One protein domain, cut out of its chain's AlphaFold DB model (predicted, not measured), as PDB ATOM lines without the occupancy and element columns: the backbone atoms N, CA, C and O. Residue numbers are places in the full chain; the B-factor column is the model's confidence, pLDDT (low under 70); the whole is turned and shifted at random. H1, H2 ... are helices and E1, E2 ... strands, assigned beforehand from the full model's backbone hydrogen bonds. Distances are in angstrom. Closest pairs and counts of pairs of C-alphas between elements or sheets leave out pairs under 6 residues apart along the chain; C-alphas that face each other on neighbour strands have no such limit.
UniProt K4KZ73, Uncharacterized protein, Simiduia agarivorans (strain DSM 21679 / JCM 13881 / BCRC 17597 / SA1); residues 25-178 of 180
ATOM      1  N   PRO A  25     -54.118  24.139  47.964       92.56
ATOM      2  CA  PRO A  25     -53.860  22.872  47.278       92.56
ATOM      3  C   PRO A  25     -54.860  22.528  46.168       92.56
ATOM      4  O   PRO A  25     -54.459  22.081  45.095       92.56
ATOM      5  N   GLU A  26     -56.155  22.755  46.398       91.94
ATOM      6  CA  GLU A  26     -57.203  22.483  45.410       91.94
ATOM      7  C   GLU A  26     -57.088  23.418  44.201       91.94
ATOM      8  O   GLU A  26     -57.077  22.954  43.061       91.94
ATOM      9  N   VAL A  27     -56.926  24.723  44.443       92.75
ATOM     10  CA  VAL A  27     -56.749  25.722  43.377       92.75
ATOM     11  C   VAL A  27     -55.499  25.419  42.553       92.75
ATOM     12  O   VAL A  27     -55.548  25.444  41.323       92.75
ATOM     13  N   VAL A  28     -54.387  25.087  43.209       95.19
ATOM     14  CA  VAL A  28     -53.125  24.734  42.545       95.19
ATOM     15  C   VAL A  28     -53.282  23.466  41.708       95.19
ATOM     16  O   VAL A  28     -52.810  23.425  40.572       95.19
ATOM     17  N   ASN A  29     -53.983  22.452  42.218       94.81
ATOM     18  CA  ASN A  29     -54.268  21.231  41.467       94.81
ATOM     19  C   ASN A  29     -55.114  21.516  40.213       94.81
ATOM     20  O   ASN A  29     -54.780  21.063  39.116       94.81
ATOM     21  N   LEU A  30     -56.178  22.315  40.347       94.75
ATOM     22  CA  LEU A  30     -57.010  22.737  39.218       94.75
ATOM     23  C   LEU A  30     -56.194  23.532  38.188       94.75
ATOM     24  O   LEU A  30     -56.259  23.236  36.996       94.75
ATOM     25  N   ALA A  31     -55.371  24.481  38.640       95.25
ATOM     26  CA  ALA A  31     -54.473  25.246  37.780       95.25
ATOM     27  C   ALA A  31     -53.512  24.330  37.003       95.25
ATOM     28  O   ALA A  31     -53.364  24.479  35.789       95.25
ATOM     29  N   CYS A  32     -52.914  23.337  37.668       96.31
ATOM     30  CA  CYS A  32     -52.025  22.370  37.026       96.31
ATOM     31  C   CYS A  32     -52.739  21.559  35.941       96.31
ATOM     32  O   CYS A  32     -52.198  21.390  34.847       96.31
ATOM     33  N   ASN A  33     -53.965  21.103  36.206       95.75
ATOM     34  CA  ASN A  33     -54.756  20.344  35.238       95.75
ATOM     35  C   ASN A  33     -55.110  21.175  34.000       95.75
ATOM     36  O   ASN A  33     -55.032  20.671  32.880       95.75
ATOM     37  N   ILE A  34     -55.441  22.453  34.184       95.38
ATOM     38  CA  ILE A  34     -55.751  23.378  33.086       95.38
ATOM     39  C   ILE A  34     -54.510  23.642  32.234       95.38
ATOM     40  O   ILE A  34     -54.560  23.519  31.010       95.38
ATOM     41  N   LEU A  35     -53.376  23.935  32.871       97.38
ATOM     42  CA  LEU A  35     -52.107  24.160  32.181       97.38
ATOM     43  C   LEU A  35     -51.642  22.910  31.426       97.38
ATOM     44  O   LEU A  35     -51.249  22.999  30.261       97.38
ATOM     45  N   HIS A  36     -51.734  21.737  32.055       97.56
ATOM     46  CA  HIS A  36     -51.407  20.465  31.421       97.56
ATOM     47  C   HIS A  36     -52.339  20.168  30.239       97.56
ATOM     48  O   HIS A  36     -51.872  19.861  29.141       97.56
ATOM     49  N   GLY A  37     -53.653  20.305  30.433       96.31
ATOM     50  CA  GLY A  37     -54.666  20.077  29.405       96.31
ATOM     51  C   GLY A  37     -54.541  21.020  28.206       96.31
ATOM     52  O   GLY A  37     -54.790  20.607  27.073       96.31
ATOM     53  N   GLY A  38     -54.134  22.269  28.449       94.94
ATOM     54  CA  GLY A  38     -53.898  23.271  27.415       94.94
ATOM     55  C   GLY A  38     -52.599  23.031  26.651       94.94
ATOM     56  O   GLY A  38     -52.615  22.843  25.440       94.94
ATOM     57  N   PHE A  39     -51.457  23.008  27.332       97.19
ATOM     58  CA  PHE A  39     -50.159  23.079  26.651       97.19
ATOM     59  C   PHE A  39     -49.496  21.723  26.374       97.19
ATOM     60  O   PHE A  39     -48.537  21.678  25.600       97.19
ATOM     61  N   ILE A  40     -49.952  20.634  27.007       97.12
ATOM     62  CA  ILE A  40     -49.248  19.339  26.991       97.12
ATOM     63  C   ILE A  40     -50.143  18.208  26.471       97.12
ATOM     64  O   ILE A  40     -49.791  17.556  25.490       97.12
ATOM     65  N   ALA A  41     -51.303  17.975  27.091       97.06
ATOM     66  CA  ALA A  41     -52.105  16.767  26.874       97.06
ATOM     67  C   ALA A  41     -52.655  16.623  25.444       97.06
ATOM     68  O   ALA A  41     -52.835  15.512  24.958       97.06
ATOM     69  N   LYS A  42     -52.918  17.746  24.765       95.19
ATOM     70  CA  LYS A  42     -53.494  17.791  23.409       95.19
ATOM     71  C   LYS A  42     -52.449  17.727  22.285       95.19
ATOM     72  O   LYS A  42     -52.801  17.881  21.118       95.19
ATOM     73  N   GLY A  43     -51.178  17.507  22.623       95.25
ATOM     74  CA  GLY A  43     -50.080  17.391  21.664       95.25
ATOM     75  C   GLY A  43     -49.433  18.721  21.264       95.25
ATOM     76  O   GLY A  43     -49.933  19.814  21.541       95.25
ATOM     77  N   ASP A  44     -48.279  18.615  20.602       95.94
ATOM     78  CA  ASP A  44     -47.380  19.745  20.333       95.94
ATOM     79  C   ASP A  44     -47.965  20.799  19.403       95.94
ATOM     80  O   ASP A  44     -47.684  21.980  19.574       95.94
ATOM     81  N   GLU A  45     -48.752  20.398  18.408       97.00
ATOM     82  CA  GLU A  45     -49.360  21.338  17.468       97.00
ATOM     83  C   GLU A  45     -50.330  22.285  18.188       97.00
ATOM     84  O   GLU A  45     -50.221  23.509  18.070       97.00
ATOM     85  N   HIS A  46     -51.214  21.723  19.018       96.44
ATOM     86  CA  HIS A  46     -52.148  22.492  19.830       96.44
ATOM     87  C   HIS A  46     -51.416  23.376  20.847       96.44
ATOM     88  O   HIS A  46     -51.687  24.575  20.935       96.44
ATOM     89  N   GLY A  47     -50.441  22.808  21.563       97.31
ATOM     90  CA  GLY A  47     -49.639  23.548  22.534       97.31
ATOM     91  C   GLY A  47     -48.871  24.715  21.904       97.31
ATOM     92  O   GLY A  47     -48.842  25.800  22.479       97.31
ATOM     93  N   LYS A  48     -48.307  24.539  20.698       97.25
ATOM     94  CA  LYS A  48     -47.628  25.612  19.944       97.25
ATOM     95  C   LYS A  48     -48.577  26.746  19.585       97.25
ATOM     96  O   LYS A  48     -48.180  27.904  19.696       97.25
ATOM     97  N   LYS A  49     -49.803  26.423  19.159       96.31
ATOM     98  CA  LYS A  49     -50.825  27.425  18.842       96.31
ATOM     99  C   LYS A  49     -51.179  28.247  20.082       96.31
ATOM    100  O   LYS A  49     -51.010  29.459  20.058       96.31
ATOM    101  N   LEU A  50     -51.537  27.589  21.185       96.38
ATOM    102  CA  LEU A  50     -51.845  28.281  22.442       96.38
ATOM    103  C   LEU A  50     -50.657  29.075  22.988       96.38
ATOM    104  O   LEU A  50     -50.834  30.160  23.527       96.38
ATOM    105  N   PHE A  51     -49.435  28.560  22.848       96.94
ATOM    106  CA  PHE A  51     -48.232  29.288  23.240       96.94
ATOM    107  C   PHE A  51     -48.026  30.551  22.407       96.94
ATOM    108  O   PHE A  51     -47.602  31.572  22.946       96.94
ATOM    109  N   LYS A  52     -48.310  30.499  21.101       96.19
ATOM    110  CA  LYS A  52     -48.256  31.681  20.243       96.19
ATOM    111  C   LYS A  52     -49.255  32.731  20.731       96.19
ATOM    112  O   LYS A  52     -48.844  33.864  20.966       96.19
ATOM    113  N   ASP A  53     -50.494  32.318  20.990       94.94
ATOM    114  CA  ASP A  53     -51.548  33.195  21.508       94.94
ATOM    115  C   ASP A  53     -51.156  33.785  22.877       94.94
ATOM    116  O   ASP A  53     -51.272  34.988  23.091       94.94
ATOM    117  N   LEU A  54     -50.598  32.976  23.785       95.81
ATOM    118  CA  LEU A  54     -50.099  33.420  25.094       95.81
ATOM    119  C   LEU A  54     -48.923  34.405  24.984       95.81
ATOM    120  O   LEU A  54     -48.767  35.276  25.831       95.81
ATOM    121  N   LYS A  55     -48.062  34.255  23.973       92.62
ATOM    122  CA  LYS A  55     -46.900  35.132  23.769       92.62
ATOM    123  C   LYS A  55     -47.294  36.485  23.168       92.62
ATOM    124  O   LYS A  55     -46.565  37.455  23.365       92.62
ATOM    125  N   GLU A  56     -48.362  36.516  22.374       89.81
ATOM    126  CA  GLU A  56     -48.843  37.701  21.648       89.81
ATOM    127  C   GLU A  56     -49.918  38.475  22.427       89.81
ATOM    128  O   GLU A  56     -50.037  39.687  22.258       89.81
ATOM    129  N   SER A  57     -50.670  37.800  23.298       84.75
ATOM    130  CA  SER A  57     -51.676  38.410  24.173       84.75
ATOM    131  C   SER A  57     -51.116  38.735  25.559       84.75
ATOM    132  O   SER A  57     -50.198  38.086  26.053       84.75
ATOM    133  N   GLU A  58     -51.703  39.727  26.228       85.69
ATOM    134  CA  GLU A  58     -51.422  39.972  27.649       85.69
ATOM    135  C   GLU A  58     -52.015  38.854  28.529       85.69
ATOM    136  O   GLU A  58     -51.445  38.478  29.554       85.69
ATOM    137  N   LYS A  59     -53.183  38.333  28.123       91.81
ATOM    138  CA  LYS A  59     -53.957  37.312  28.835       91.81
ATOM    139  C   LYS A  59     -54.671  36.391  27.846       91.81
ATOM    140  O   LYS A  59     -55.413  36.854  26.983       91.81
ATOM    141  N   LEU A  60     -54.510  35.087  28.037       94.81
ATOM    142  CA  LEU A  60     -55.215  34.022  27.333       94.81
ATOM    143  C   LEU A  60     -56.412  33.559  28.172       94.81
ATOM    144  O   LEU A  60     -56.243  33.211  29.339       94.81
ATOM    145  N   ASN A  61     -57.617  33.525  27.603       93.38
ATOM    146  CA  ASN A  61     -58.786  32.974  28.295       93.38
ATOM    147  C   ASN A  61     -58.673  31.440  28.391       93.38
ATOM    148  O   ASN A  61     -58.429  30.773  27.385       93.38
ATOM    149  N   ALA A  62     -58.850  30.894  29.595       92.19
ATOM    150  CA  ALA A  62     -58.738  29.467  29.892       92.19
ATOM    151  C   ALA A  62     -60.069  28.820  30.324       92.19
ATOM    152  O   ALA A  62     -60.078  27.679  30.784       92.19
ATOM    153  N   GLY A  63     -61.189  29.527  30.152       90.56
ATOM    154  CA  GLY A  63     -62.529  29.077  30.516       90.56
ATOM    155  C   GLY A  63     -62.881  29.410  31.961       90.56
ATOM    156  O   GLY A  63     -62.542  30.483  32.462       90.56
ATOM    157  N   THR A  64     -63.579  28.495  32.628       92.25
ATOM    158  CA  THR A  64     -63.952  28.627  34.038       92.25
ATOM    159  C   THR A  64     -63.406  27.460  34.859       92.25
ATOM    160  O   THR A  64     -63.180  26.366  34.337       92.25
ATOM    161  N   MET A  65     -63.157  27.690  36.150       89.00
ATOM    162  CA  MET A  65     -62.928  26.618  37.124       89.00
ATOM    163  C   MET A  65     -63.938  26.687  38.254       89.00
ATOM    164  O   MET A  65     -64.339  27.770  38.670       89.00
ATOM    165  N   THR A  66     -64.291  25.526  38.795       88.88
ATOM    166  CA  THR A  66     -65.132  25.422  39.984       88.88
ATOM    167  C   THR A  66     -64.282  25.032  41.187       88.88
ATOM    168  O   THR A  66     -63.736  23.933  41.227       88.88
ATOM    169  N   VAL A  67     -64.198  25.916  42.180       85.38
ATOM    170  CA  VAL A  67     -63.513  25.683  43.458       85.38
ATOM    171  C   VAL A  67     -64.538  25.260  44.514       85.38
ATOM    172  O   VAL A  67     -65.628  25.838  44.607       85.38
ATOM    173  N   GLY A  68     -64.229  24.222  45.293       83.00
ATOM    174  CA  GLY A  68     -65.100  23.703  46.351       83.00
ATOM    175  C   GLY A  68     -66.461  23.212  45.846       83.00
ATOM    176  O   GLY A  68     -67.438  23.204  46.595       83.00
ATOM    177  N   GLY A  69     -66.560  22.885  44.551       80.38
ATOM    178  CA  GLY A  69     -67.790  22.433  43.892       80.38
ATOM    179  C   GLY A  69     -68.913  23.475  43.789       80.38
ATOM    180  O   GLY A  69     -70.027  23.112  43.424       80.38
ATOM    181  N   LYS A  70     -68.663  24.746  44.133       83.31
ATOM    182  CA  LYS A  70     -69.713  25.785  44.202       83.31
ATOM    183  C   LYS A  70     -69.294  27.127  43.629       83.31
ATOM    184  O   LYS A  70     -70.137  27.863  43.123       83.31
ATOM    185  N   LEU A  71     -68.016  27.471  43.740       85.44
ATOM    186  CA  LEU A  71     -67.519  28.765  43.315       85.44
ATOM    187  C   LEU A  71     -66.959  28.666  41.902       85.44
ATOM    188  O   LEU A  71     -65.880  28.117  41.703       85.44
ATOM    189  N   GLU A  72     -67.674  29.229  40.938       90.69
ATOM    190  CA  GLU A  72     -67.184  29.363  39.572       90.69
ATOM    191  C   GLU A  72     -66.333  30.628  39.418       90.69
ATOM    192  O   GLU A  72     -66.760  31.724  39.790       90.69
ATOM    193  N   LEU A  73     -65.124  30.458  38.881       91.75
ATOM    194  CA  LEU A  73     -64.167  31.519  38.604       91.75
ATOM    195  C   LEU A  73     -63.844  31.557  37.113       91.75
ATOM    196  O   LEU A  73     -63.501  30.527  36.533       91.75
ATOM    197  N   ALA A  74     -63.889  32.743  36.512       94.31
ATOM    198  CA  ALA A  74     -63.376  32.961  35.165       94.31
ATOM    199  C   ALA A  74     -61.844  32.972  35.187       94.31
ATOM    200  O   ALA A  74     -61.224  33.673  35.993       94.31
ATOM    201  N   LEU A  75     -61.229  32.191  34.301       95.25
ATOM    202  CA  LEU A  75     -59.792  31.980  34.287       95.25
ATOM    203  C   LEU A  75     -59.106  32.625  33.102       95.25
ATOM    204  O   LEU A  75     -59.490  32.472  31.941       95.25
ATOM    205  N   THR A  76     -57.989  33.261  33.420       97.12
ATOM    206  CA  THR A  76     -57.023  33.748  32.444       97.12
ATOM    207  C   THR A  76     -55.639  33.189  32.747       97.12
ATOM    208  O   THR A  76     -55.336  32.839  33.886       97.12
ATOM    209  N   ILE A  77     -54.812  33.064  31.717       97.75
ATOM    210  CA  ILE A  77     -53.408  32.670  31.812       97.75
ATOM    211  C   ILE A  77     -52.580  33.817  31.249       97.75
ATOM    212  O   ILE A  77     -52.866  34.308  30.159       97.75
ATOM    213  N   SER A  78     -51.540  34.223  31.964       97.62
ATOM    214  CA  SER A  78     -50.585  35.228  31.499       97.62
ATOM    215  C   SER A  78     -49.160  34.703  31.593       97.62
ATOM    216  O   SER A  78     -48.885  33.719  32.282       97.62
ATOM    217  N   LEU A  79     -48.244  35.367  30.897       97.75
ATOM    218  CA  LEU A  79     -46.835  35.007  30.867       97.75
ATOM    219  C   LEU A  79     -45.977  36.238  31.161       97.75
ATOM    220  O   LEU A  79     -45.943  37.172  30.362       97.75
ATOM    221  N   ASP A  80     -45.238  36.210  32.268       96.38
ATOM    222  CA  ASP A  80     -44.155  37.157  32.525       96.38
ATOM    223  C   ASP A  80     -42.817  36.480  32.212       96.38
ATOM    224  O   ASP A  80     -42.410  35.517  32.860       96.38
ATOM    225  N   LYS A  81     -42.140  36.972  31.176       94.69
ATOM    226  CA  LYS A  81     -40.858  36.450  30.688       94.69
ATOM    227  C   LYS A  81     -39.703  37.442  30.854       94.69
ATOM    228  O   LYS A  81     -38.713  37.313  30.143       94.69
ATOM    229  N   LYS A  82     -39.840  38.455  31.720       94.88
ATOM    230  CA  LYS A  82     -38.828  39.517  31.889       94.88
ATOM    231  C   LYS A  82     -37.452  38.977  32.266       94.88
ATOM    232  O   LYS A  82     -36.462  39.437  31.717       94.88
ATOM    233  N   GLU A  83     -37.414  37.974  33.137       95.81
ATOM    234  CA  GLU A  83     -36.171  37.354  33.616       95.81
ATOM    235  C   GLU A  83     -35.762  36.118  32.795       95.81
ATOM    236  O   GLU A  83     -34.943  35.316  33.238       95.81
ATOM    237  N   PHE A  84     -36.359  35.909  31.616       94.88
ATOM    238  CA  PHE A  84     -35.978  34.792  30.757       94.88
ATOM    239  C   PHE A  84     -34.630  35.061  30.069       94.88
ATOM    240  O   PHE A  84     -34.453  36.082  29.404       94.88
ATOM    241  N   CYS A  85     -33.714  34.099  30.148       92.31
ATOM    242  CA  CYS A  85     -32.390  34.140  29.537       92.31
ATOM    243  C   CYS A  85     -32.349  33.321  28.230       92.31
ATOM    244  O   CYS A  85     -32.709  32.140  28.202       92.31
ATOM    245  N   GLY A  86     -31.868  33.937  27.143       91.94
ATOM    246  CA  GLY A  86     -31.662  33.293  25.838       91.94
ATOM    247  C   GLY A  86     -32.850  33.389  24.868       91.94
ATOM    248  O   GLY A  86     -33.699  34.277  24.952       91.94
ATOM    249  N   GLN A  87     -32.916  32.471  23.895       92.50
ATOM    250  CA  GLN A  87     -33.970  32.470  22.871       92.50
ATOM    251  C   GLN A  87     -35.274  31.843  23.387       92.50
ATOM    252  O   GLN A  87     -35.368  30.629  23.588       92.50
ATOM    253  N   PHE A  88     -36.316  32.666  23.530       93.94
ATOM    254  CA  PHE A  88     -37.621  32.211  24.005       93.94
ATOM    255  C   PHE A  88     -38.435  31.515  22.906       93.94
ATOM    256  O   PHE A  88     -38.701  32.088  21.847       93.94
ATOM    257  N   GLY A  89     -38.896  30.291  23.172       95.25
ATOM    258  CA  GLY A  89     -39.703  29.521  22.229       95.25
ATOM    259  C   GLY A  89     -40.428  28.346  22.876       95.25
ATOM    260  O   GLY A  89     -40.114  27.950  23.999       95.25
ATOM    261  N   PHE A  90     -41.380  27.766  22.137       96.69
ATOM    262  CA  PHE A  90     -42.257  26.710  22.650       96.69
ATOM    263  C   PHE A  90     -41.517  25.516  23.274       96.69
ATOM    264  O   PHE A  90     -41.930  25.108  24.353       96.69
ATOM    265  N   PRO A  91     -40.423  24.969  22.697       95.62
ATOM    266  CA  PRO A  91     -39.748  23.819  23.303       95.62
ATOM    267  C   PRO A  91     -39.221  24.108  24.714       95.62
ATOM    268  O   PRO A  91     -39.337  23.275  25.604       95.62
ATOM    269  N   VAL A  92     -38.674  25.309  24.915       95.50
ATOM    270  CA  VAL A  92     -38.093  25.736  26.193       95.50
ATOM    271  C   VAL A  92     -39.203  26.021  27.201       95.50
ATOM    272  O   VAL A  92     -39.171  25.512  28.315       95.50
ATOM    273  N   PHE A  93     -40.244  26.738  26.770       97.50
ATOM    274  CA  PHE A  93     -41.442  26.965  27.575       97.50
ATOM    275  C   PHE A  93     -42.099  25.658  28.027       97.50
ATOM    276  O   PHE A  93     -42.381  25.490  29.210       97.50
ATOM    277  N   LYS A  94     -42.315  24.716  27.101       98.00
ATOM    278  CA  LYS A  94     -42.944  23.428  27.388       98.00
ATOM    279  C   LYS A  94     -42.116  22.626  28.388       98.00
ATOM    280  O   LYS A  94     -42.691  22.097  29.330       98.00
ATOM    281  N   ALA A  95     -40.794  22.575  28.217       97.69
ATOM    282  CA  ALA A  95     -39.906  21.891  29.153       97.69
ATOM    283  C   ALA A  95     -39.984  22.501  30.566       97.69
ATOM    284  O   ALA A  95     -40.149  21.766  31.539       97.69
ATOM    285  N   GLY A  96     -39.951  23.835  30.678       97.88
ATOM    286  CA  GLY A  96     -40.103  24.532  31.960       97.88
ATOM    287  C   GLY A  96     -41.463  24.283  32.606       97.88
ATOM    288  O   GLY A  96     -41.541  23.955  33.787       97.88
ATOM    289  N   LEU A  97     -42.537  24.356  31.816       98.50
ATOM    290  CA  LEU A  97     -43.894  24.072  32.274       98.50
ATOM    291  C   LEU A  97     -44.035  22.623  32.755       98.50
ATOM    292  O   LEU A  97     -44.589  22.389  33.823       98.50
ATOM    293  N   GLN A  98     -43.507  21.653  32.008       98.38
ATOM    294  CA  GLN A  98     -43.522  20.241  32.397       98.38
ATOM    295  C   GLN A  98     -42.777  20.010  33.713       98.38
ATOM    296  O   GLN A  98     -43.338  19.382  34.609       98.38
ATOM    297  N   ALA A  99     -41.568  20.557  33.857       98.25
ATOM    298  CA  ALA A  99     -40.791  20.444  35.088       98.25
ATOM    299  C   ALA A  99     -41.528  21.069  36.288       98.25
ATOM    300  O   ALA A  99     -41.605  20.464  37.356       98.25
ATOM    301  N   MET A 100     -42.134  22.247  36.103       98.44
ATOM    302  CA  MET A 100     -42.917  22.917  37.145       98.44
ATOM    303  C   MET A 100     -44.123  22.070  37.571       98.44
ATOM    304  O   MET A 100     -44.320  21.811  38.758       98.44
ATOM    305  N   LEU A 101     -44.916  21.592  36.606       98.38
ATOM    306  CA  LEU A 101     -46.098  20.769  36.871       98.38
ATOM    307  C   LEU A 101     -45.734  19.443  37.549       98.38
ATOM    308  O   LEU A 101     -46.450  19.006  38.446       98.38
ATOM    309  N   GLN A 102     -44.614  18.824  37.167       98.00
ATOM    310  CA  GLN A 102     -44.094  17.623  37.827       98.00
ATOM    311  C   GLN A 102     -43.733  17.897  39.292       98.00
ATOM    312  O   GLN A 102     -44.132  17.132  40.168       98.00
ATOM    313  N   ASN A 103     -43.035  18.999  39.576       97.69
ATOM    314  CA  ASN A 103     -42.624  19.357  40.936       97.69
ATOM    315  C   ASN A 103     -43.819  19.692  41.841       97.69
ATOM    316  O   ASN A 103     -43.875  19.244  42.994       97.69
ATOM    317  N   ILE A 104     -44.801  20.430  41.316       97.88
ATOM    318  CA  ILE A 104     -46.055  20.713  42.022       97.88
ATOM    319  C   ILE A 104     -46.841  19.417  42.245       97.88
ATOM    320  O   ILE A 104     -47.210  19.113  43.378       97.88
ATOM    321  N   GLY A 105     -47.056  18.628  41.189       96.88
ATOM    322  CA  GLY A 105     -47.828  17.387  41.248       96.88
ATOM    323  C   GLY A 105     -47.233  16.368  42.219       96.88
ATOM    324  O   GLY A 105     -47.963  15.785  43.015       96.88
ATOM    325  N   LYS A 106     -45.903  16.209  42.227       96.88
ATOM    326  CA  LYS A 106     -45.199  15.377  43.211       96.88
ATOM    327  C   LYS A 106     -45.492  15.840  44.637       96.88
ATOM    328  O   LYS A 106     -45.899  15.031  45.464       96.88
ATOM    329  N   THR A 107     -45.352  17.139  44.897       96.88
ATOM    330  CA  THR A 107     -45.606  17.715  46.226       96.88
ATOM    331  C   THR A 107     -47.050  17.469  46.675       96.88
ATOM    332  O   THR A 107     -47.271  17.030  47.800       96.88
ATOM    333  N   LEU A 108     -48.032  17.696  45.796       95.00
ATOM    334  CA  LEU A 108     -49.448  17.456  46.095       95.00
ATOM    335  C   LEU A 108     -49.734  15.977  46.395       95.00
ATOM    336  O   LEU A 108     -50.422  15.671  47.369       95.00
ATOM    337  N   ASN A 109     -49.182  15.062  45.594       94.62
ATOM    338  CA  ASN A 109     -49.363  13.619  45.771       94.62
ATOM    339  C   ASN A 109     -48.761  13.117  47.090       94.62
ATOM    340  O   ASN A 109     -49.358  12.287  47.772       94.62
ATOM    341  N   GLU A 110     -47.601  13.651  47.468       95.25
ATOM    342  CA  GLU A 110     -46.919  13.344  48.729       95.25
ATOM    343  C   GLU A 110     -47.556  14.060  49.933       95.25
ATOM    344  O   GLU A 110     -47.100  13.879  51.061       95.25
ATOM    345  N   ARG A 111     -48.612  14.863  49.717       91.94
ATOM    346  CA  ARG A 111     -49.214  15.763  50.721       91.94
ATOM    347  C   ARG A 111     -48.172  16.665  51.390       91.94
ATOM    348  O   ARG A 111     -48.304  17.021  52.560       91.94
ATOM    349  N   GLY A 112     -47.120  16.990  50.647       91.50
ATOM    350  CA  GLY A 112     -46.054  17.864  51.088       91.50
ATOM    351  C   GLY A 112     -46.485  19.324  51.078       91.50
ATOM    352  O   GLY A 112     -47.504  19.700  50.492       91.50
ATOM    353  N   ASP A 113     -45.663  20.164  51.695       92.50
ATOM    354  CA  ASP A 113     -45.872  21.603  51.669       92.50
ATOM    355  C   ASP A 113     -45.518  22.169  50.284       92.50
ATOM    356  O   ASP A 113     -44.404  21.990  49.764       92.50
ATOM    357  N   LEU A 114     -46.489  22.859  49.682       92.31
ATOM    358  CA  LEU A 114     -46.322  23.603  48.436       92.31
ATOM    359  C   LEU A 114     -45.316  24.748  48.574       92.31
ATOM    360  O   LEU A 114     -44.812  25.199  47.546       92.31
ATOM    361  N   ASN A 115     -44.992  25.164  49.804       91.88
ATOM    362  CA  ASN A 115     -44.097  26.265  50.126       91.88
ATOM    363  C   ASN A 115     -44.471  27.494  49.293       91.88
ATOM    364  O   ASN A 115     -43.743  27.876  48.382       91.88
ATOM    365  N   TYR A 116     -45.649  28.069  49.517       94.50
ATOM    366  CA  TYR A 116     -46.082  29.241  48.758       94.50
ATOM    367  C   TYR A 116     -45.814  30.541  49.515       94.50
ATOM    368  O   TYR A 116     -45.780  30.573  50.743       94.50
ATOM    369  N   LEU A 117     -45.637  31.623  48.763       93.25
ATOM    370  CA  LEU A 117     -45.514  32.980  49.285       93.25
ATOM    371  C   LEU A 117     -46.749  33.781  48.886       93.25
ATOM    372  O   LEU A 117     -47.152  33.742  47.724       93.25
ATOM    373  N   THR A 118     -47.331  34.512  49.832       93.12
ATOM    374  CA  THR A 118     -48.482  35.386  49.584       93.12
ATOM    375  C   THR A 118     -48.041  36.844  49.653       93.12
ATOM    376  O   THR A 118     -47.393  37.242  50.616       93.12
ATOM    377  N   SER A 119     -48.362  37.632  48.627       92.56
ATOM    378  CA  SER A 119     -48.129  39.079  48.630       92.56
ATOM    379  C   SER A 119     -49.218  39.823  49.403       92.56
ATOM    380  O   SER A 119     -50.322  39.309  49.577       92.56
ATOM    381  N   ASP A 120     -48.960  41.083  49.756       88.94
ATOM    382  CA  ASP A 120     -49.948  41.965  50.402       88.94
ATOM    383  C   ASP A 120     -51.225  42.147  49.563       88.94
ATOM    384  O   ASP A 120     -52.318  42.332  50.089       88.94
ATOM    385  N   SER A 121     -51.100  42.051  48.235       86.56
ATOM    386  CA  SER A 121     -52.220  42.081  47.288       86.56
ATOM    387  C   SER A 121     -52.989  40.756  47.167       86.56
ATOM    388  O   SER A 121     -53.938  40.681  46.389       86.56
ATOM    389  N   GLY A 122     -52.586  39.709  47.891       89.44
ATOM    390  CA  GLY A 122     -53.225  38.391  47.874       89.44
ATOM    391  C   GLY A 122     -52.780  37.462  46.738       89.44
ATOM    392  O   GLY A 122     -53.382  36.405  46.553       89.44
ATOM    393  N   ASN A 123     -51.731  37.809  45.981       94.00
ATOM    394  CA  ASN A 123     -51.168  36.904  44.977       94.00
ATOM    395  C   ASN A 123     -50.378  35.792  45.667       94.00
ATOM    396  O   ASN A 123     -49.644  36.050  46.615       94.00
ATOM    397  N   ILE A 124     -50.482  34.571  45.158       95.62
ATOM    398  CA  ILE A 124     -49.849  33.384  45.732       95.62
ATOM    399  C   ILE A 124     -48.828  32.836  44.738       95.62
ATOM    400  O   ILE A 124     -49.201  32.316  43.689       95.62
ATOM    401  N   MET A 125     -47.541  32.924  45.061       96.50
ATOM    402  CA  MET A 125     -46.460  32.320  44.282       96.50
ATOM    403  C   MET A 125     -46.130  30.930  44.822       96.50
ATOM    404  O   MET A 125     -45.775  30.784  45.989       96.50
ATOM    405  N   ILE A 126     -46.198  29.913  43.967       96.88
ATOM    406  CA  ILE A 126     -45.874  28.530  44.325       96.88
ATOM    407  C   ILE A 126     -44.372  28.298  44.152       96.88
ATOM    408  O   ILE A 126     -43.866  28.304  43.028       96.88
ATOM    409  N   HIS A 127     -43.649  28.035  45.243       93.12
ATOM    410  CA  HIS A 127     -42.196  27.830  45.215       93.12
ATOM    411  C   HIS A 127     -41.818  26.379  44.864       93.12
ATOM    412  O   HIS A 127     -41.018  25.721  45.531       93.12
ATOM    413  N   LYS A 128     -42.415  25.867  43.784       95.62
ATOM    414  CA  LYS A 128     -42.085  24.579  43.157       95.62
ATOM    415  C   LYS A 128     -41.741  24.830  41.688       95.62
ATOM    416  O   LYS A 128     -42.539  24.507  40.808       95.62
ATOM    417  N   PRO A 129     -40.595  25.477  41.422       96.31
ATOM    418  CA  PRO A 129     -40.269  25.942  40.087       96.31
ATOM    419  C   PRO A 129     -40.007  24.795  39.113       96.31
ATOM    420  O   PRO A 129     -39.532  23.727  39.496       96.31
ATOM    421  N   GLY A 130     -40.232  25.054  37.830       97.50
ATOM    422  CA  GLY A 130     -39.635  24.296  36.741       97.50
ATOM    423  C   GLY A 130     -38.309  24.928  36.345       97.50
ATOM    424  O   GLY A 130     -38.289  26.063  35.877       97.50
ATOM    425  N   VAL A 131     -37.210  24.201  36.530       96.50
ATOM    426  CA  VAL A 131     -35.873  24.661  36.138       96.50
ATOM    427  C   VAL A 131     -35.465  23.961  34.854       96.50
ATOM    428  O   VAL A 131     -35.570  22.740  34.745       96.50
ATOM    429  N   ILE A 132     -34.981  24.735  33.893       95.44
ATOM    430  CA  ILE A 132     -34.428  24.225  32.640       95.44
ATOM    431  C   ILE A 132     -33.089  24.879  32.360       95.44
ATOM    432  O   ILE A 132     -32.873  26.045  32.685       95.44
ATOM    433  N   GLU A 133     -32.219  24.124  31.707       93.25
ATOM    434  CA  GLU A 133     -30.961  24.617  31.179       93.25
ATOM    435  C   GLU A 133     -30.956  24.435  29.664       93.25
ATOM    436  O   GLU A 133     -31.260  23.351  29.156       93.25
ATOM    437  N   LYS A 134     -30.609  25.489  28.926       88.31
ATOM    438  CA  LYS A 134     -30.401  25.389  27.485       88.31
ATOM    439  C   LYS A 134     -29.301  26.337  27.039       88.31
ATOM    440  O   LYS A 134     -29.381  27.529  27.296       88.31
ATOM    441  N   ALA A 135     -28.321  25.797  26.314       85.62
ATOM    442  CA  ALA A 135     -27.178  26.557  25.803       85.62
ATOM    443  C   ALA A 135     -26.446  27.358  26.904       85.62
ATOM    444  O   ALA A 135     -26.101  28.513  26.700       85.62
ATOM    445  N   GLY A 136     -26.261  26.750  28.082       85.44
ATOM    446  CA  GLY A 136     -25.606  27.380  29.235       85.44
ATOM    447  C   GLY A 136     -26.497  28.316  30.059       85.44
ATOM    448  O   GLY A 136     -26.111  28.700  31.159       85.44
ATOM    449  N   GLU A 137     -27.704  28.633  29.585       90.00
ATOM    450  CA  GLU A 137     -28.636  29.519  30.280       90.00
ATOM    451  C   GLU A 137     -29.629  28.731  31.136       90.00
ATOM    452  O   GLU A 137     -30.368  27.875  30.634       90.00
ATOM    453  N   TYR A 138     -29.684  29.059  32.427       94.12
ATOM    454  CA  TYR A 138     -30.710  28.552  33.336       94.12
ATOM    455  C   TYR A 138     -31.936  29.456  33.312       94.12
ATOM    456  O   TYR A 138     -31.821  30.673  33.390       94.12
ATOM    457  N   ASN A 139     -33.114  28.849  33.272       96.06
ATOM    458  CA  ASN A 139     -34.389  29.544  33.359       96.06
ATOM    459  C   ASN A 139     -35.264  28.885  34.420       96.06
ATOM    460  O   ASN A 139     -35.362  27.657  34.474       96.06
ATOM    461  N   VAL A 140     -35.906  29.706  35.248       97.31
ATOM    462  CA  VAL A 140     -36.741  29.247  36.361       97.31
ATOM    463  C   VAL A 140     -38.168  29.726  36.152       97.31
ATOM    464  O   VAL A 140     -38.416  30.923  36.185       97.31
ATOM    465  N   LEU A 141     -39.100  28.799  35.948       98.31
ATOM    466  CA  LEU A 141     -40.522  29.088  35.777       98.31
ATOM    467  C   LEU A 141     -41.287  28.795  37.070       98.31
ATOM    468  O   LEU A 141     -41.198  27.686  37.592       98.31
ATOM    469  N   VAL A 142     -42.077  29.752  37.551       97.69
ATOM    470  CA  VAL A 142     -42.985  29.583  38.697       97.69
ATOM    471  C   VAL A 142     -44.428  29.896  38.314       97.69
ATOM    472  O   VAL A 142     -44.695  30.639  37.367       97.69
ATOM    473  N   LEU A 143     -45.363  29.335  39.082       98.38
ATOM    474  CA  LEU A 143     -46.781  29.655  38.997       98.38
ATOM    475  C   LEU A 143     -47.124  30.702  40.056       98.38
ATOM    476  O   LEU A 143     -46.909  30.472  41.247       98.38
ATOM    477  N   VAL A 144     -47.716  31.811  39.625       97.69
ATOM    478  CA  VAL A 144     -48.335  32.804  40.501       97.69
ATOM    479  C   VAL A 144     -49.840  32.804  40.260       97.69
ATOM    480  O   VAL A 144     -50.311  33.081  39.159       97.69
ATOM    481  N   ILE A 145     -50.606  32.497  41.297       96.38
ATOM    482  CA  ILE A 145     -52.060  32.609  41.300       96.38
ATOM    483  C   ILE A 145     -52.404  34.030  41.722       96.38
ATOM    484  O   ILE A 145     -52.013  34.478  42.796       96.38
ATOM    485  N   MET A 146     -53.139  34.736  40.872       95.00
ATOM    486  CA  MET A 146     -53.556  36.113  41.107       95.00
ATOM    487  C   MET A 146     -55.085  36.158  41.165       95.00
ATOM    488  O   MET A 146     -55.735  36.241  40.113       95.00
ATOM    489  N   PRO A 147     -55.682  36.057  42.366       91.94
ATOM    490  CA  PRO A 147     -57.101  36.316  42.548       91.94
ATOM    491  C   PRO A 147     -57.424  37.753  42.140       91.94
ATOM    492  O   PRO A 147     -56.631  38.671  42.349       91.94
ATOM    493  N   LYS A 148     -58.599  37.959  41.557       89.00
ATOM    494  CA  LYS A 148     -59.106  39.285  41.212       89.00
ATOM    495  C   LYS A 148     -60.515  39.468  41.759       89.00
ATOM    496  O   LYS A 148     -61.198  38.510  42.124       89.00
ATOM    497  N   ALA A 149     -60.959  40.722  41.773       82.31
ATOM    498  CA  ALA A 149     -62.366  41.037  41.971       82.31
ATOM    499  C   ALA A 149     -63.240  40.349  40.900       82.31
ATOM    500  O   ALA A 149     -62.744  39.892  39.871       82.31
ATOM    501  N   ASN A 150     -64.552  40.298  41.136       86.62
ATOM    502  CA  ASN A 150     -65.547  39.795  40.179       86.62
ATOM    503  C   ASN A 150     -65.413  38.309  39.806       86.62
ATOM    504  O   ASN A 150     -65.793  37.918  38.706       86.62
ATOM    505  N   ARG A 151     -64.928  37.464  40.730       89.19
ATOM    506  CA  ARG A 151     -64.781  36.010  40.509       89.19
ATOM    507  C   ARG A 151     -63.865  35.685  39.326       89.19
ATOM    508  O   ARG A 151     -64.082  34.722  38.597       89.19
ATOM    509  N   GLU A 152     -62.820  36.480  39.155       92.81
ATOM    510  CA  GLU A 152     -61.768  36.219  38.183       92.81
ATOM    511  C   GLU A 152     -60.505  35.704  38.873       92.81
ATOM    512  O   GLU A 152     -60.167  36.083  39.996       92.81
ATOM    513  N   MET A 153     -59.761  34.866  38.162       94.31
ATOM    514  CA  MET A 153     -58.445  34.412  38.581       94.31
ATOM    515  C   MET A 153     -57.500  34.386  37.383       94.31
ATOM    516  O   MET A 153     -57.849  33.944  36.287       94.31
ATOM    517  N   ASN A 154     -56.284  34.884  37.589       96.56
ATOM    518  CA  ASN A 154     -55.222  34.817  36.599       96.56
ATOM    519  C   ASN A 154     -54.118  33.865  37.066       96.56
ATOM    520  O   ASN A 154     -53.593  34.005  38.169       96.56
ATOM    521  N   LEU A 155     -53.764  32.914  36.210       97.38
ATOM    522  CA  LEU A 155     -52.629  32.019  36.375       97.38
ATOM    523  C   LEU A 155     -51.440  32.637  35.636       97.38
ATOM    524  O   LEU A 155     -51.336  32.531  34.413       97.38
ATOM    525  N   CYS A 156     -50.561  33.318  36.362       97.69
ATOM    526  CA  CYS A 156     -49.372  33.915  35.772       97.69
ATOM    527  C   CYS A 156     -48.216  32.914  35.802       97.69
ATOM    528  O   CYS A 156     -47.791  32.458  36.864       97.69
ATOM    529  N   LEU A 157     -47.714  32.571  34.621       98.25
ATOM    530  CA  LEU A 157     -46.471  31.837  34.443       98.25
ATOM    531  C   LEU A 157     -45.334  32.857  34.439       98.25
ATOM    532  O   LEU A 157     -45.230  33.653  33.507       98.25
ATOM    533  N   THR A 158     -44.503  32.865  35.476       97.31
ATOM    534  CA  THR A 158     -43.473  33.894  35.664       97.31
ATOM    535  C   THR A 158     -42.086  33.276  35.615       97.31
ATOM    536  O   THR A 158     -41.795  32.337  36.354       97.31
ATOM    537  N   TYR A 159     -41.220  33.811  34.757       97.06
ATOM    538  CA  TYR A 159     -39.793  33.529  34.821       97.06
ATOM    539  C   TYR A 159     -39.146  34.381  35.906       97.06
ATOM    540  O   TYR A 159     -39.353  35.593  35.953       97.06
ATOM    541  N   ILE A 160     -38.375  33.731  36.770       95.25
ATOM    542  CA  ILE A 160     -37.625  34.350  37.859       95.25
ATOM    543  C   ILE A 160     -36.146  34.300  37.517       95.25
ATOM    544  O   ILE A 160     -35.671  33.323  36.930       95.25
ATOM    545  N   ASN A 161     -35.423  35.341  37.925       92.88
ATOM    546  CA  ASN A 161     -33.985  35.399  37.752       92.88
ATOM    547  C   ASN A 161     -33.335  34.157  38.401       92.88
ATOM    548  O   ASN A 161     -33.483  33.956  39.613       92.88
ATOM    549  N   PRO A 162     -32.610  33.324  37.632       89.69
ATOM    550  CA  PRO A 162     -31.971  32.115  38.150       89.69
ATOM    551  C   PRO A 162     -30.964  32.404  39.268       89.69
ATOM    552  O   PRO A 162     -30.733  31.542  40.113       89.69
ATOM    553  N   ASP A 163     -30.404  33.612  39.327       89.06
ATOM    554  CA  ASP A 163     -29.427  33.997  40.340       89.06
ATOM    555  C   ASP A 163     -30.066  34.204  41.728       89.06
ATOM    556  O   ASP A 163     -29.374  34.262  42.743       89.06
ATOM    557  N   GLN A 164     -31.397  34.229  41.817       86.75
ATOM    558  CA  GLN A 164     -32.091  34.162  43.107       86.75
ATOM    559  C   GLN A 164     -31.985  32.772  43.760       86.75
ATOM    560  O   GLN A 164     -32.268  32.629  44.947       86.75
ATOM    561  N   TYR A 165     -31.534  31.755  43.018       85.38
ATOM    562  CA  TYR A 165     -31.362  30.392  43.507       85.38
ATOM    563  C   TYR A 165     -29.876  30.077  43.692       85.38
ATOM    564  O   TYR A 165     -29.113  29.959  42.731       85.38
ATOM    565  N   GLU A 166     -29.458  29.889  44.947       83.50
ATOM    566  CA  GLU A 166     -28.053  29.651  45.306       83.50
ATOM    567  C   GLU A 166     -27.452  28.429  44.588       83.50
ATOM    568  O   GLU A 166     -26.311  28.472  44.128       83.50
ATOM    569  N   SER A 167     -28.226  27.352  44.439       84.62
ATOM    570  CA  SER A 167     -27.793  26.140  43.734       84.62
ATOM    571  C   SER A 167     -27.491  26.394  42.256       84.62
ATOM    572  O   SER A 167     -26.513  25.862  41.732       84.62
ATOM    573  N   LEU A 168     -28.287  27.235  41.590       84.25
ATOM    574  CA  LEU A 168     -28.097  27.572  40.179       84.25
ATOM    575  C   LEU A 168     -26.920  28.525  39.986       84.25
ATOM    576  O   LEU A 168     -26.148  28.346  39.046       84.25
ATOM    577  N   ARG A 169     -26.718  29.474  40.909       84.62
ATOM    578  CA  ARG A 169     -25.522  30.328  40.919       84.62
ATOM    579  C   ARG A 169     -24.240  29.516  41.016       84.62
ATOM    580  O   ARG A 169     -23.377  29.647  40.154       84.62
ATOM    581  N   LYS A 170     -24.155  28.616  41.999       84.50
ATOM    582  CA  LYS A 170     -22.994  27.725  42.163       84.50
ATOM    583  C   LYS A 170     -22.758  26.871  40.916       84.50
ATOM    584  O   LYS A 170     -21.620  26.697  40.491       84.50
ATOM    585  N   ALA A 171     -23.829  26.373  40.294       81.50
ATOM    586  CA  ALA A 171     -23.729  25.591  39.066       81.50
ATOM    587  C   ALA A 171     -23.245  26.416  37.856       81.50
ATOM    588  O   ALA A 171     -22.538  25.875  37.007       81.50
ATOM    589  N   LYS A 172     -23.598  27.707  37.762       80.25
ATOM    590  CA  LYS A 172     -23.050  28.630  36.750       80.25
ATOM    591  C   LYS A 172     -21.568  28.925  36.996       80.25
ATOM    592  O   LYS A 172     -20.773  28.858  36.063       80.25
ATOM    593  N   GLU A 173     -21.198  29.220  38.242       81.88
ATOM    594  CA  GLU A 173     -19.818  29.525  38.642       81.88
ATOM    595  C   GLU A 173     -18.872  28.350  38.342       81.88
ATOM    596  O   GLU A 173     -17.832  28.548  37.721       81.88
ATOM    597  N   ALA A 174     -19.274  27.117  38.673       80.62
ATOM    598  CA  ALA A 174     -18.479  25.916  38.406       80.62
ATOM    599  C   ALA A 174     -18.224  25.663  36.906       80.62
ATOM    600  O   ALA A 174     -17.149  25.201  36.528       80.62
ATOM    601  N   LYS A 175     -19.196  25.983  36.040       74.88
ATOM    602  CA  LYS A 175     -19.043  25.845  34.582       74.88
ATOM    603  C   LYS A 175     -18.046  26.851  34.019       74.88
ATOM    604  O   LYS A 175     -17.218  26.482  33.198       74.88
ATOM    605  N   LYS A 176     -18.070  28.089  34.521       71.81
ATOM    606  CA  LYS A 176     -17.136  29.139  34.097       71.81
ATOM    607  C   LYS A 176     -15.674  28.779  34.389       71.81
ATOM    608  O   LYS A 176     -14.810  29.120  33.598       71.81
ATOM    609  N   SER A 177     -15.404  28.060  35.479       70.31
ATOM    610  CA  SER A 177     -14.048  27.634  35.860       70.31
ATOM    611  C   SER A 177     -13.502  26.430  35.082       70.31
ATOM    612  O   SER A 177     -12.359  26.053  35.310       70.31
ATOM    613  N   THR A 178     -14.305  25.785  34.230       63.38
ATOM    614  CA  THR A 178     -13.870  24.608  33.447       63.38
ATOM    615  C   THR A 178     -13.523  24.970  31.994       63.38
ATOM    616  O   THR A 178     -12.880  24.177  31.313       63.38
TER     617      THR A 178
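AT A GLANCE: This is residues 25 to 178 of the 180 residues of an uncharacterized protein of Simiduia agarivorans (strain DSM 21679 / JCM 13881 / BCRC 17597 / SA1) (UniProt K4KZ73). A strongly twisted sheet of six strands has H1 and H3 side by side over one face, with H2 set crosswise at one end of these two helices, near the E1 edge. The last helix, H4, touches no other helix and lies far out at one end of the longest axis. The printed part has 154 residues with four named helices and six named strands in the order H1 H2 E1 E2 H3 E3 E4 E5 E6 H4; the mixed sheet runs E1 E2 E6 E5 E4 E3, and the class is mixed, helices and strands. The whole is compact, with a radius of gyration of the C-alphas of 15.8 A, and elongated, spanning 57 by 34 by 29 A.

IN THESE COORDINATES: H1, residues 25 to 39, begins at C-alpha 25 (-53.860, 22.872, 47.278) and is 21.0 A long. H2 is residues 44 to 56. E1, residues 60 to 67, bends by 54 degrees at residue 63, and E2 is residues 71 to 80, 27.1 A. H3, residues 90 to 109, is 27.5 A long. E3 is residues 116 to 118; E4, residues 124 to 134, bends by 57 degrees at residue 128. E5 is residues 137 to 148, 33.8 A; E6 is residues 152 to 160. H4, residues 166 to 176, ends at C-alpha 176 (-17.136, 29.139, 34.097).

HOW THE PARTS SIT: E1 and E2 form an antiparallel hairpin, N 62 to O 75 being 2.9 A. E2 is parallel to E6, with N 155 to O 76 at 2.8 A. E3 E4 E5 E6 make a meander, each strand the antiparallel neighbour of the one before: N 125 to O 117 is 2.8 A, N 130 to O 141 is 2.8 A, and N 156 to O 144 is 2.8 A. H1, H2 and H3 are on the same face, giving two layers, helices over one face of a sheet. H1 runs across the strands, at 81 degrees to E6 on the local plane. H3 lies over E5 and E4; the closest C-alphas of H3 and E4 are Met 100 and Gly 130, 3.6 A apart. H1 and H3 touch at a shallow tilt of 29 degrees, opposite ways, with C-alphas 32 and 101 closest at 6.1 A. H2 stands up from the sheet at 67 degrees and touches H1 with residues 46 to 51 alone, the closest C-alphas being Phe 39 and Gly 47, 4.2 A. H4 and H3 are apart. In H1, H2, H3 and H4 every O i to N i+4 pair is within hydrogen-bond range.

THE WHOLE: The C-alphas of Lys 70 and Thr 178, the two farthest apart, are 56.9 A from each other. The printed part has no cut and no long link. Mean pLDDT of the printed part is 92.6; residue 178 is under 70.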